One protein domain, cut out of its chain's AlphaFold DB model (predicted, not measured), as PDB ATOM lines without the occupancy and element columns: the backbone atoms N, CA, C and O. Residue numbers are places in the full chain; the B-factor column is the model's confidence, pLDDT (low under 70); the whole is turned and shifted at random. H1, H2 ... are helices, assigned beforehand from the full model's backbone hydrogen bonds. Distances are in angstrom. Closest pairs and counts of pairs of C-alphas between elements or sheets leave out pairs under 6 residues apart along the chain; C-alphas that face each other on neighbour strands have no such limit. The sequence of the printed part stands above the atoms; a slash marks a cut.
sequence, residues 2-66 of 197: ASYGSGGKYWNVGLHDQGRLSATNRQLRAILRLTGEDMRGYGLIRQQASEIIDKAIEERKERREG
ATOM      1  N   ALA A   2      54.761  33.487  12.621       36.38
ATOM      2  CA  ALA A   2      55.106  33.148  14.001       36.38
ATOM      3  C   ALA A   2      56.623  32.946  14.095       36.38
ATOM      4  O   ALA A   2      57.192  32.155  13.342       36.38
ATOM      5  N   SER A   3      57.269  33.706  14.979       34.94
ATOM      6  CA  SER A   3      58.700  33.616  15.248       34.94
ATOM      7  C   SER A   3      59.030  32.274  15.900       34.94
ATOM      8  O   SER A   3      58.541  31.971  16.989       34.94
ATOM      9  N   TYR A   4      59.892  31.495  15.253       45.75
ATOM     10  CA  TYR A   4      60.561  30.355  15.868       45.75
ATOM     11  C   TYR A   4      61.559  30.869  16.910       45.75
ATOM     12  O   TYR A   4      62.624  31.384  16.573       45.75
ATOM     13  N   GLY A   5      61.187  30.754  18.182       38.22
ATOM     14  CA  GLY A   5      62.047  31.030  19.322       38.22
ATOM     15  C   GLY A   5      62.645  29.745  19.893       38.22
ATOM     16  O   GLY A   5      61.948  28.977  20.542       38.22
ATOM     17  N   SER A   6      63.956  29.592  19.691       38.75
ATOM     18  CA  SER A   6      64.933  29.154  20.702       38.75
ATOM     19  C   SER A   6      64.902  27.702  21.236       38.75
ATOM     20  O   SER A   6      64.284  27.376  22.242       38.75
ATOM     21  N   GLY A   7      65.693  26.832  20.596       43.91
ATOM     22  CA  GLY A   7      66.936  26.309  21.193       43.91
ATOM     23  C   GLY A   7      66.940  25.710  22.612       43.91
ATOM     24  O   GLY A   7      67.777  26.109  23.416       43.91
ATOM     25  N   GLY A   8      66.111  24.702  22.912       34.81
ATOM     26  CA  GLY A   8      66.226  23.894  24.141       34.81
ATOM     27  C   GLY A   8      66.639  22.439  23.879       34.81
ATOM     28  O   GLY A   8      65.894  21.680  23.267       34.81
ATOM     29  N   LYS A   9      67.803  22.015  24.382       44.41
ATOM     30  CA  LYS A   9      68.460  20.702  24.168       44.41
ATOM     31  C   LYS A   9      67.780  19.478  24.836       44.41
ATOM     32  O   LYS A   9      68.433  18.453  24.998       44.41
ATOM     33  N   TYR A  10      66.497  19.551  25.217       44.97
ATOM     34  CA  TYR A  10      65.823  18.526  26.045       44.97
ATOM     35  C   TYR A  10      64.355  18.220  25.677       44.97
ATOM     36  O   TYR A  10      63.579  17.818  26.537       44.97
ATOM     37  N   TRP A  11      63.946  18.343  24.411       42.53
ATOM     38  CA  TRP A  11      62.559  18.019  24.008       42.53
ATOM     39  C   TRP A  11      62.297  16.538  23.662       42.53
ATOM     40  O   TRP A  11      61.150  16.159  23.449       42.53
ATOM     41  N   ASN A  12      63.321  15.674  23.679       48.66
ATOM     42  CA  ASN A  12      63.202  14.273  23.234       48.66
ATOM     43  C   ASN A  12      63.437  13.216  24.331       48.66
ATOM     44  O   ASN A  12      63.494  12.028  24.029       48.66
ATOM     45  N   VAL A  13      63.562  13.599  25.606       48.75
ATOM     46  CA  VAL A  13      63.965  12.652  26.672       48.75
ATOM     47  C   VAL A  13      62.817  11.770  27.204       48.75
ATOM     48  O   VAL A  13      63.026  10.978  28.114       48.75
ATOM     49  N   GLY A  14      61.606  11.866  26.641       46.56
ATOM     50  CA  GLY A  14      60.431  11.110  27.108       46.56
ATOM     51  C   GLY A  14      59.735  10.225  26.069       46.56
ATOM     52  O   GLY A  14      58.780   9.542  26.419       46.56
ATOM     53  N   LEU A  15      60.176  10.227  24.804       50.81
ATOM     54  CA  LEU A  15      59.479   9.533  23.703       50.81
ATOM     55  C   LEU A  15      60.053   8.151  23.348       50.81
ATOM     56  O   LEU A  15      59.418   7.414  22.599       50.81
ATOM     57  N   HIS A  16      61.222   7.780  23.880       55.22
ATOM     58  CA  HIS A  16      61.812   6.458  23.623       55.22
ATOM     59  C   HIS A  16      61.200   5.339  24.479       55.22
ATOM     60  O   HIS A  16      61.190   4.188  24.050       55.22
ATOM     61  N   ASP A  17      60.655   5.666  25.654       61.28
ATOM     62  CA  ASP A  17      60.047   4.695  26.563       61.28
ATOM     63  C   ASP A  17      58.518   4.731  26.428       61.28
ATOM     64  O   ASP A  17      57.817   5.507  27.084       61.28
ATOM     65  N   GLN A  18      57.990   3.888  25.535       66.75
ATOM     66  CA  GLN A  18      56.553   3.812  25.258       66.75
ATOM     67  C   GLN A  18      55.719   3.471  26.507       66.75
ATOM     68  O   GLN A  18      54.519   3.757  26.514       66.75
ATOM     69  N   GLY A  19      56.323   2.898  27.557       64.94
ATOM     70  CA  GLY A  19      55.658   2.564  28.819       64.94
ATOM     71  C   GLY A  19      55.306   3.780  29.681       64.94
ATOM     72  O   GLY A  19      54.309   3.743  30.406       64.94
ATOM     73  N   ARG A  20      56.062   4.881  29.545       74.25
ATOM     74  CA  ARG A  20      55.872   6.146  30.287       74.25
ATOM     75  C   ARG A  20      54.853   7.090  29.658       74.25
ATOM     76  O   ARG A  20      54.510   8.114  30.244       74.25
ATOM     77  N   LEU A  21      54.363   6.755  28.465       80.25
ATOM     78  CA  LEU A  21      53.267   7.479  27.834       80.25
ATOM     79  C   LEU A  21      51.979   7.296  28.641       80.25
ATOM     80  O   LEU A  21      51.809   6.308  29.353       80.25
ATOM     81  N   SER A  22      51.034   8.219  28.480       82.25
ATOM     82  CA  SER A  22      49.712   8.104  29.091       82.25
ATOM     83  C   SER A  22      49.005   6.814  28.660       82.25
ATOM     84  O   SER A  22      49.059   6.418  27.483       82.25
ATOM     85  N   ALA A  23      48.302   6.188  29.604       84.81
ATOM     86  CA  ALA A  23      47.473   5.018  29.363       84.81
ATOM     87  C   ALA A  23      46.490   5.278  28.217       84.81
ATOM     88  O   ALA A  23      45.887   6.346  28.094       84.81
ATOM     89  N   THR A  24      46.334   4.291  27.340       84.62
ATOM     90  CA  THR A  24      45.418   4.423  26.205       84.62
ATOM     91  C   THR A  24      43.966   4.285  26.659       84.62
ATOM     92  O   THR A  24      43.655   3.544  27.592       84.62
ATOM     93  N   ASN A  25      43.035   4.898  25.920       82.50
ATOM     94  CA  ASN A  25      41.593   4.705  26.139       82.50
ATOM     95  C   ASN A  25      41.185   3.222  26.117       82.50
ATOM     96  O   ASN A  25      40.255   2.820  26.814       82.50
ATOM     97  N   ARG A  26      41.888   2.394  25.332       80.75
ATOM     98  CA  ARG A  26      41.671   0.944  25.281       80.75
ATOM     99  C   ARG A  26      42.061   0.266  26.595       80.75
ATOM    100  O   ARG A  26      41.292  -0.562  27.072       80.75
ATOM    101  N   GLN A  27      43.204   0.628  27.180       82.00
ATOM    102  CA  GLN A  27      43.642   0.100  28.477       82.00
ATOM    103  C   GLN A  27      42.704   0.545  29.604       82.00
ATOM    104  O   GLN A  27      42.241  -0.293  30.367       82.00
ATOM    105  N   LEU A  28      42.314   1.821  29.651       84.06
ATOM    106  CA  LEU A  28      41.384   2.325  30.672       84.06
ATOM    107  C   LEU A  28      40.009   1.636  30.604       84.06
ATOM    108  O   LEU A  28      39.453   1.247  31.628       84.06
ATOM    109  N   ARG A  29      39.481   1.397  29.393       80.69
ATOM    110  CA  ARG A  29      38.254   0.598  29.206       80.69
ATOM    111  C   ARG A  29      38.444  -0.872  29.587       80.69
ATOM    112  O   ARG A  29      37.501  -1.498  30.063       80.69
ATOM    113  N   ALA A  30      39.630  -1.436  29.356       78.94
ATOM    114  CA  ALA A  30      39.939  -2.805  29.755       78.94
ATOM    115  C   ALA A  30      39.962  -2.947  31.283       78.94
ATOM    116  O   ALA A  30      39.350  -3.889  31.779       78.94
ATOM    117  N   ILE A  31      40.564  -1.994  32.005       83.12
ATOM    118  CA  ILE A  31      40.540  -1.928  33.476       83.12
ATOM    119  C   ILE A  31      39.092  -1.882  33.967       83.12
ATOM    120  O   ILE A  31      38.673  -2.806  34.656       83.12
ATOM    121  N   LEU A  32      38.286  -0.923  33.494       80.00
ATOM    122  CA  LEU A  32      36.869  -0.809  33.869       80.00
ATOM    123  C   LEU A  32      36.093  -2.119  33.657       80.00
ATOM    124  O   LEU A  32      35.302  -2.531  34.498       80.00
ATOM    125  N   ARG A  33      36.334  -2.820  32.544       77.69
ATOM    126  CA  ARG A  33      35.684  -4.108  32.253       77.69
ATOM    127  C   ARG A  33      36.163  -5.247  33.165       77.69
ATOM    128  O   ARG A  33      35.427  -6.216  33.384       77.69
ATOM    129  N   LEU A  34      37.420  -5.208  33.601       76.25
ATOM    130  CA  LEU A  34      38.051  -6.268  34.386       76.25
ATOM    131  C   LEU A  34      37.786  -6.103  35.888       76.25
ATOM    132  O   LEU A  34      37.389  -7.087  36.516       76.25
ATOM    133  N   THR A  35      37.932  -4.885  36.415       76.00
ATOM    134  CA  THR A  35      37.841  -4.549  37.846       76.00
ATOM    135  C   THR A  35      36.513  -3.899  38.245       76.00
ATOM    136  O   THR A  35      36.114  -4.022  39.396       76.00
ATOM    137  N   GLY A  36      35.798  -3.257  37.312       79.19
ATOM    138  CA  GLY A  36      34.577  -2.486  37.599       79.19
ATOM    139  C   GLY A  36      34.833  -1.039  38.032       79.19
ATOM    140  O   GLY A  36      33.879  -0.288  38.216       79.19
ATOM    141  N   GLU A  37      36.097  -0.631  38.153       81.75
ATOM    142  CA  GLU A  37      36.487   0.713  38.580       81.75
ATOM    143  C   GLU A  37      36.816   1.611  37.386       81.75
ATOM    144  O   GLU A  37      37.544   1.224  36.465       81.75
ATOM    145  N   ASP A  38      36.294   2.839  37.404       83.81
ATOM    146  CA  ASP A  38      36.589   3.825  36.371       83.81
ATOM    147  C   ASP A  38      37.833   4.639  36.726       83.81
ATOM    148  O   ASP A  38      37.794   5.546  37.554       83.81
ATOM    149  N   MET A  39      38.944   4.317  36.064       81.06
ATOM    150  CA  MET A  39      40.224   4.998  36.266       81.06
ATOM    151  C   MET A  39      40.500   6.105  35.236       81.06
ATOM    152  O   MET A  39      41.631   6.584  35.096       81.06
ATOM    153  N   ARG A  40      39.474   6.551  34.498       77.25
ATOM    154  CA  ARG A  40      39.575   7.719  33.614       77.25
ATOM    155  C   ARG A  40      39.758   8.986  34.462       77.25
ATOM    156  O   ARG A  40      38.827   9.433  35.114       77.25
ATOM    157  N   GLY A  41      40.962   9.560  34.446       76.88
ATOM    158  CA  GLY A  41      41.303  10.787  35.187       76.88
ATOM    159  C   GLY A  41      42.416  10.629  36.226       76.88
ATOM    160  O   GLY A  41      42.938  11.628  36.703       76.88
ATOM    161  N   TYR A  42      42.853   9.399  36.507       79.00
ATOM    162  CA  TYR A  42      43.896   9.108  37.503       79.00
ATOM    163  C   TYR A  42      45.333   9.327  37.000       79.00
ATOM    164  O   TYR A  42      46.288   9.067  37.724       79.00
ATOM    165  N   GLY A  43      45.514   9.786  35.757       82.19
ATOM    166  CA  GLY A  43      46.843  10.082  35.208       82.19
ATOM    167  C   GLY A  43      47.747   8.856  35.018       82.19
ATOM    168  O   GLY A  43      48.965   8.995  35.040       82.19
ATOM    169  N   LEU A  44      47.168   7.663  34.832       86.38
ATOM    170  CA  LEU A  44      47.931   6.422  34.670       86.38
ATOM    171  C   LEU A  44      48.826   6.449  33.425       86.38
ATOM    172  O   LEU A  44      48.398   6.866  32.342       86.38
ATOM    173  N   ILE A  45      50.041   5.917  33.561       88.38
ATOM    174  CA  ILE A  45      50.917   5.604  32.424       88.38
ATOM    175  C   ILE A  45      50.615   4.205  31.870       88.38
ATOM    176  O   ILE A  45      50.017   3.365  32.547       88.38
ATOM    177  N   ARG A  46      51.012   3.930  30.622       84.38
ATOM    178  CA  ARG A  46      50.711   2.660  29.936       84.38
ATOM    179  C   ARG A  46      51.223   1.449  30.697       84.38
ATOM    180  O   ARG A  46      50.514   0.450  30.718       84.38
ATOM    181  N   GLN A  47      52.407   1.542  31.296       85.81
ATOM    182  CA  GLN A  47      52.992   0.446  32.065       85.81
ATOM    183  C   GLN A  47      52.144   0.108  33.298       85.81
ATOM    184  O   GLN A  47      51.722  -1.032  33.441       85.81
ATOM    185  N   GLN A  48      51.780   1.110  34.103       86.19
ATOM    186  CA  GLN A  48      50.882   0.936  35.253       86.19
ATOM    187  C   GLN A  48      49.519   0.377  34.831       86.19
ATOM    188  O   GLN A  48      48.973  -0.513  35.476       86.19
ATOM    189  N   ALA A  49      48.962   0.874  33.723       86.38
ATOM    190  CA  ALA A  49      47.694   0.372  33.211       86.38
ATOM    191  C   ALA A  49      47.790  -1.091  32.747       86.38
ATOM    192  O   ALA A  49      46.850  -1.850  32.968       86.38
ATOM    193  N   SER A  50      48.903  -1.495  32.126       88.62
ATOM    194  CA  SER A  50      49.157  -2.894  31.770       88.62
ATOM    195  C   SER A  50      49.323  -3.775  33.008       88.62
ATOM    196  O   SER A  50      48.660  -4.798  33.080       88.62
ATOM    197  N   GLU A  51      50.086  -3.350  34.017       91.50
ATOM    198  CA  GLU A  51      50.254  -4.093  35.279       91.50
ATOM    199  C   GLU A  51      48.913  -4.320  35.999       91.50
ATOM    200  O   GLU A  51      48.632  -5.425  36.462       91.50
ATOM    201  N   ILE A  52      48.038  -3.307  36.040       88.00
ATOM    202  CA  ILE A  52      46.682  -3.438  36.602       88.00
ATOM    203  C   ILE A  52      45.842  -4.430  35.786       88.00
ATOM    204  O   ILE A  52      45.103  -5.232  36.358       88.00
ATOM    205  N   ILE A  53      45.932  -4.380  34.452       87.12
ATOM    206  CA  ILE A  53      45.214  -5.305  33.565       87.12
ATOM    207  C   ILE A  53      45.705  -6.734  33.770       87.12
ATOM    208  O   ILE A  53      44.872  -7.623  33.936       87.12
ATOM    209  N   ASP A  54      47.017  -6.951  33.781       89.06
ATOM    210  CA  ASP A  54      47.628  -8.270  33.918       89.06
ATOM    211  C   ASP A  54      47.293  -8.870  35.283       89.06
ATOM    212  O   ASP A  54      46.772  -9.982  35.340       89.06
ATOM    213  N   LYS A  55      47.413  -8.086  36.362       87.88
ATOM    214  CA  LYS A  55      46.979  -8.500  37.701       87.88
ATOM    215  C   LYS A  55      45.484  -8.822  37.750       87.88
ATOM    216  O   LYS A  55      45.089  -9.828  38.326       87.88
ATOM    217  N   ALA A  56      44.627  -8.020  37.118       82.62
ATOM    218  CA  ALA A  56      43.187  -8.290  37.083       82.62
ATOM    219  C   ALA A  56      42.824  -9.516  36.220       82.62
ATOM    220  O   ALA A  56      41.818 -10.184  36.479       82.62
ATOM    221  N   ILE A  57      43.612  -9.813  35.182       81.62
ATOM    222  CA  ILE A  57      43.497 -11.034  34.376       81.62
ATOM    223  C   ILE A  57      43.936 -12.239  35.201       81.62
ATOM    224  O   ILE A  57      43.219 -13.238  35.200       81.62
ATOM    225  N   GLU A  58      45.055 -12.140  35.910       79.44
ATOM    226  CA  GLU A  58      45.607 -13.194  36.757       79.44
ATOM    227  C   GLU A  58      44.688 -13.483  37.944       79.44
ATOM    228  O   GLU A  58      44.250 -14.614  38.086       79.44
ATOM    229  N   GLU A  59      44.196 -12.475  38.666       75.94
ATOM    230  CA  GLU A  59      43.170 -12.660  39.702       75.94
ATOM    231  C   GLU A  59      41.871 -13.261  39.139       75.94
ATOM    232  O   GLU A  59      41.188 -14.040  39.807       75.94
ATOM    233  N   ARG A  60      41.475 -12.918  37.903       70.00
ATOM    234  CA  ARG A  60      40.335 -13.576  37.239       70.00
ATOM    235  C   ARG A  60      40.648 -15.014  36.854       70.00
ATOM    236  O   ARG A  60      39.725 -15.828  36.862       70.00
ATOM    237  N   LYS A  61      41.889 -15.304  36.473       64.75
ATOM    238  CA  LYS A  61      42.376 -16.635  36.123       64.75
ATOM    239  C   LYS A  61      42.456 -17.499  37.377       64.75
ATOM    240  O   LYS A  61      41.818 -18.534  37.383       64.75
ATOM    241  N   GLU A  62      43.008 -17.006  38.476       62.16
ATOM    242  CA  GLU A  62      42.975 -17.630  39.802       62.16
ATOM    243  C   GLU A  62      41.538 -17.801  40.323       62.16
ATOM    244  O   GLU A  62      41.193 -18.847  40.857       62.16
ATOM    245  N   ARG A  63      40.623 -16.845  40.101       58.59
ATOM    246  CA  ARG A  63      39.181 -17.032  40.400       58.59
ATOM    247  C   ARG A  63      38.471 -18.011  39.451       58.59
ATOM    248  O   ARG A  63      37.353 -18.453  39.750       58.59
ATOM    249  N   ARG A  64      39.035 -18.296  38.274       51.91
ATOM    250  CA  ARG A  64      38.534 -19.296  37.310       51.91
ATOM    251  C   ARG A  64      39.100 -20.685  37.606       51.91
ATOM    252  O   ARG A  64      38.336 -21.637  37.565       51.91
ATOM    253  N   GLU A  65      40.373 -20.761  37.964       55.78
ATOM    254  CA  GLU A  65      41.111 -21.951  38.401       55.78
ATOM    255  C   GLU A  65      40.832 -22.295  39.874       55.78
ATOM    256  O   GLU A  65      41.120 -23.397  40.324       55.78
ATOM    257  N   GLY A  66      40.202 -21.379  40.616       50.44
ATOM    258  CA  GLY A  66      39.895 -21.454  42.044       50.44
ATOM    259  C   GLY A  66      38.773 -22.417  42.412       50.44
ATOM    260  O   GLY A  66      37.865 -22.065  43.173       50.44
TER     261      GLY A  66
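Overview. This is residues 2 to 66 of the 197 residues of an uncharacterized protein of Roseibium sp. RKSG952 (UniProt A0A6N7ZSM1). A long helix, H2, and a shorter one, H1, lie side by side and run the same way, with residues 36 to 45 folding back from the end of H1 to the beginning of H2. From this small two-helix body a long tail, residues 2 to 16, sticks out at one end, and residues 61 to 66, of which 61 to 65 belong to H2, stick out at the other. The printed part has 65 residues with two named helices, H1 then H2 along the chain, and no named strand; the class is all helix, though under half of the residues, 31 of 65, are in named elements. The whole is extended, with a radius of gyration of the C-alphas of 17.4 A and spans of 62 by 20 by 14 A, the tail making much of the length.

Arrangement. H2, residues 46 to 65, is the longest helix, and it touches H1, residues 25 to 35, with 14 pairs of C-alphas within 8 A. Their closest C-alphas are those of Ile 31 and Ile 53, 5.8 A apart. Their lines stand at a shallow tilt of 31 degrees, and they run the same way. Their centres are 10.9 A apart. In H1 and H2 every O i to N i+4 pair is within hydrogen-bond range.

Along the chain. H2 has 20 residues and measures 27.7 A from C-alpha 46 at (50.711, 2.660, 29.936) to C-alpha 65 at (41.111, -21.951, 38.401). H1 has 11 residues and measures 15.4 A, beginning with C-alpha 25 at (41.593, 4.705, 26.139).

Size, cuts and confidence. The C-alphas of Ser 3 and Gly 66 are the two farthest apart, at 64.1 A. Without the stretches that stand free, 44 residues remain, spanning 29 by 19 by 14 A. The printed part has no cut, and the link from H1 to H2, 10 residues, is short. Residues 2 to 24 hold no named element. The mean pLDDT of the printed part is 70.2; residues 2 to 19 and 61 to 66 are under 70.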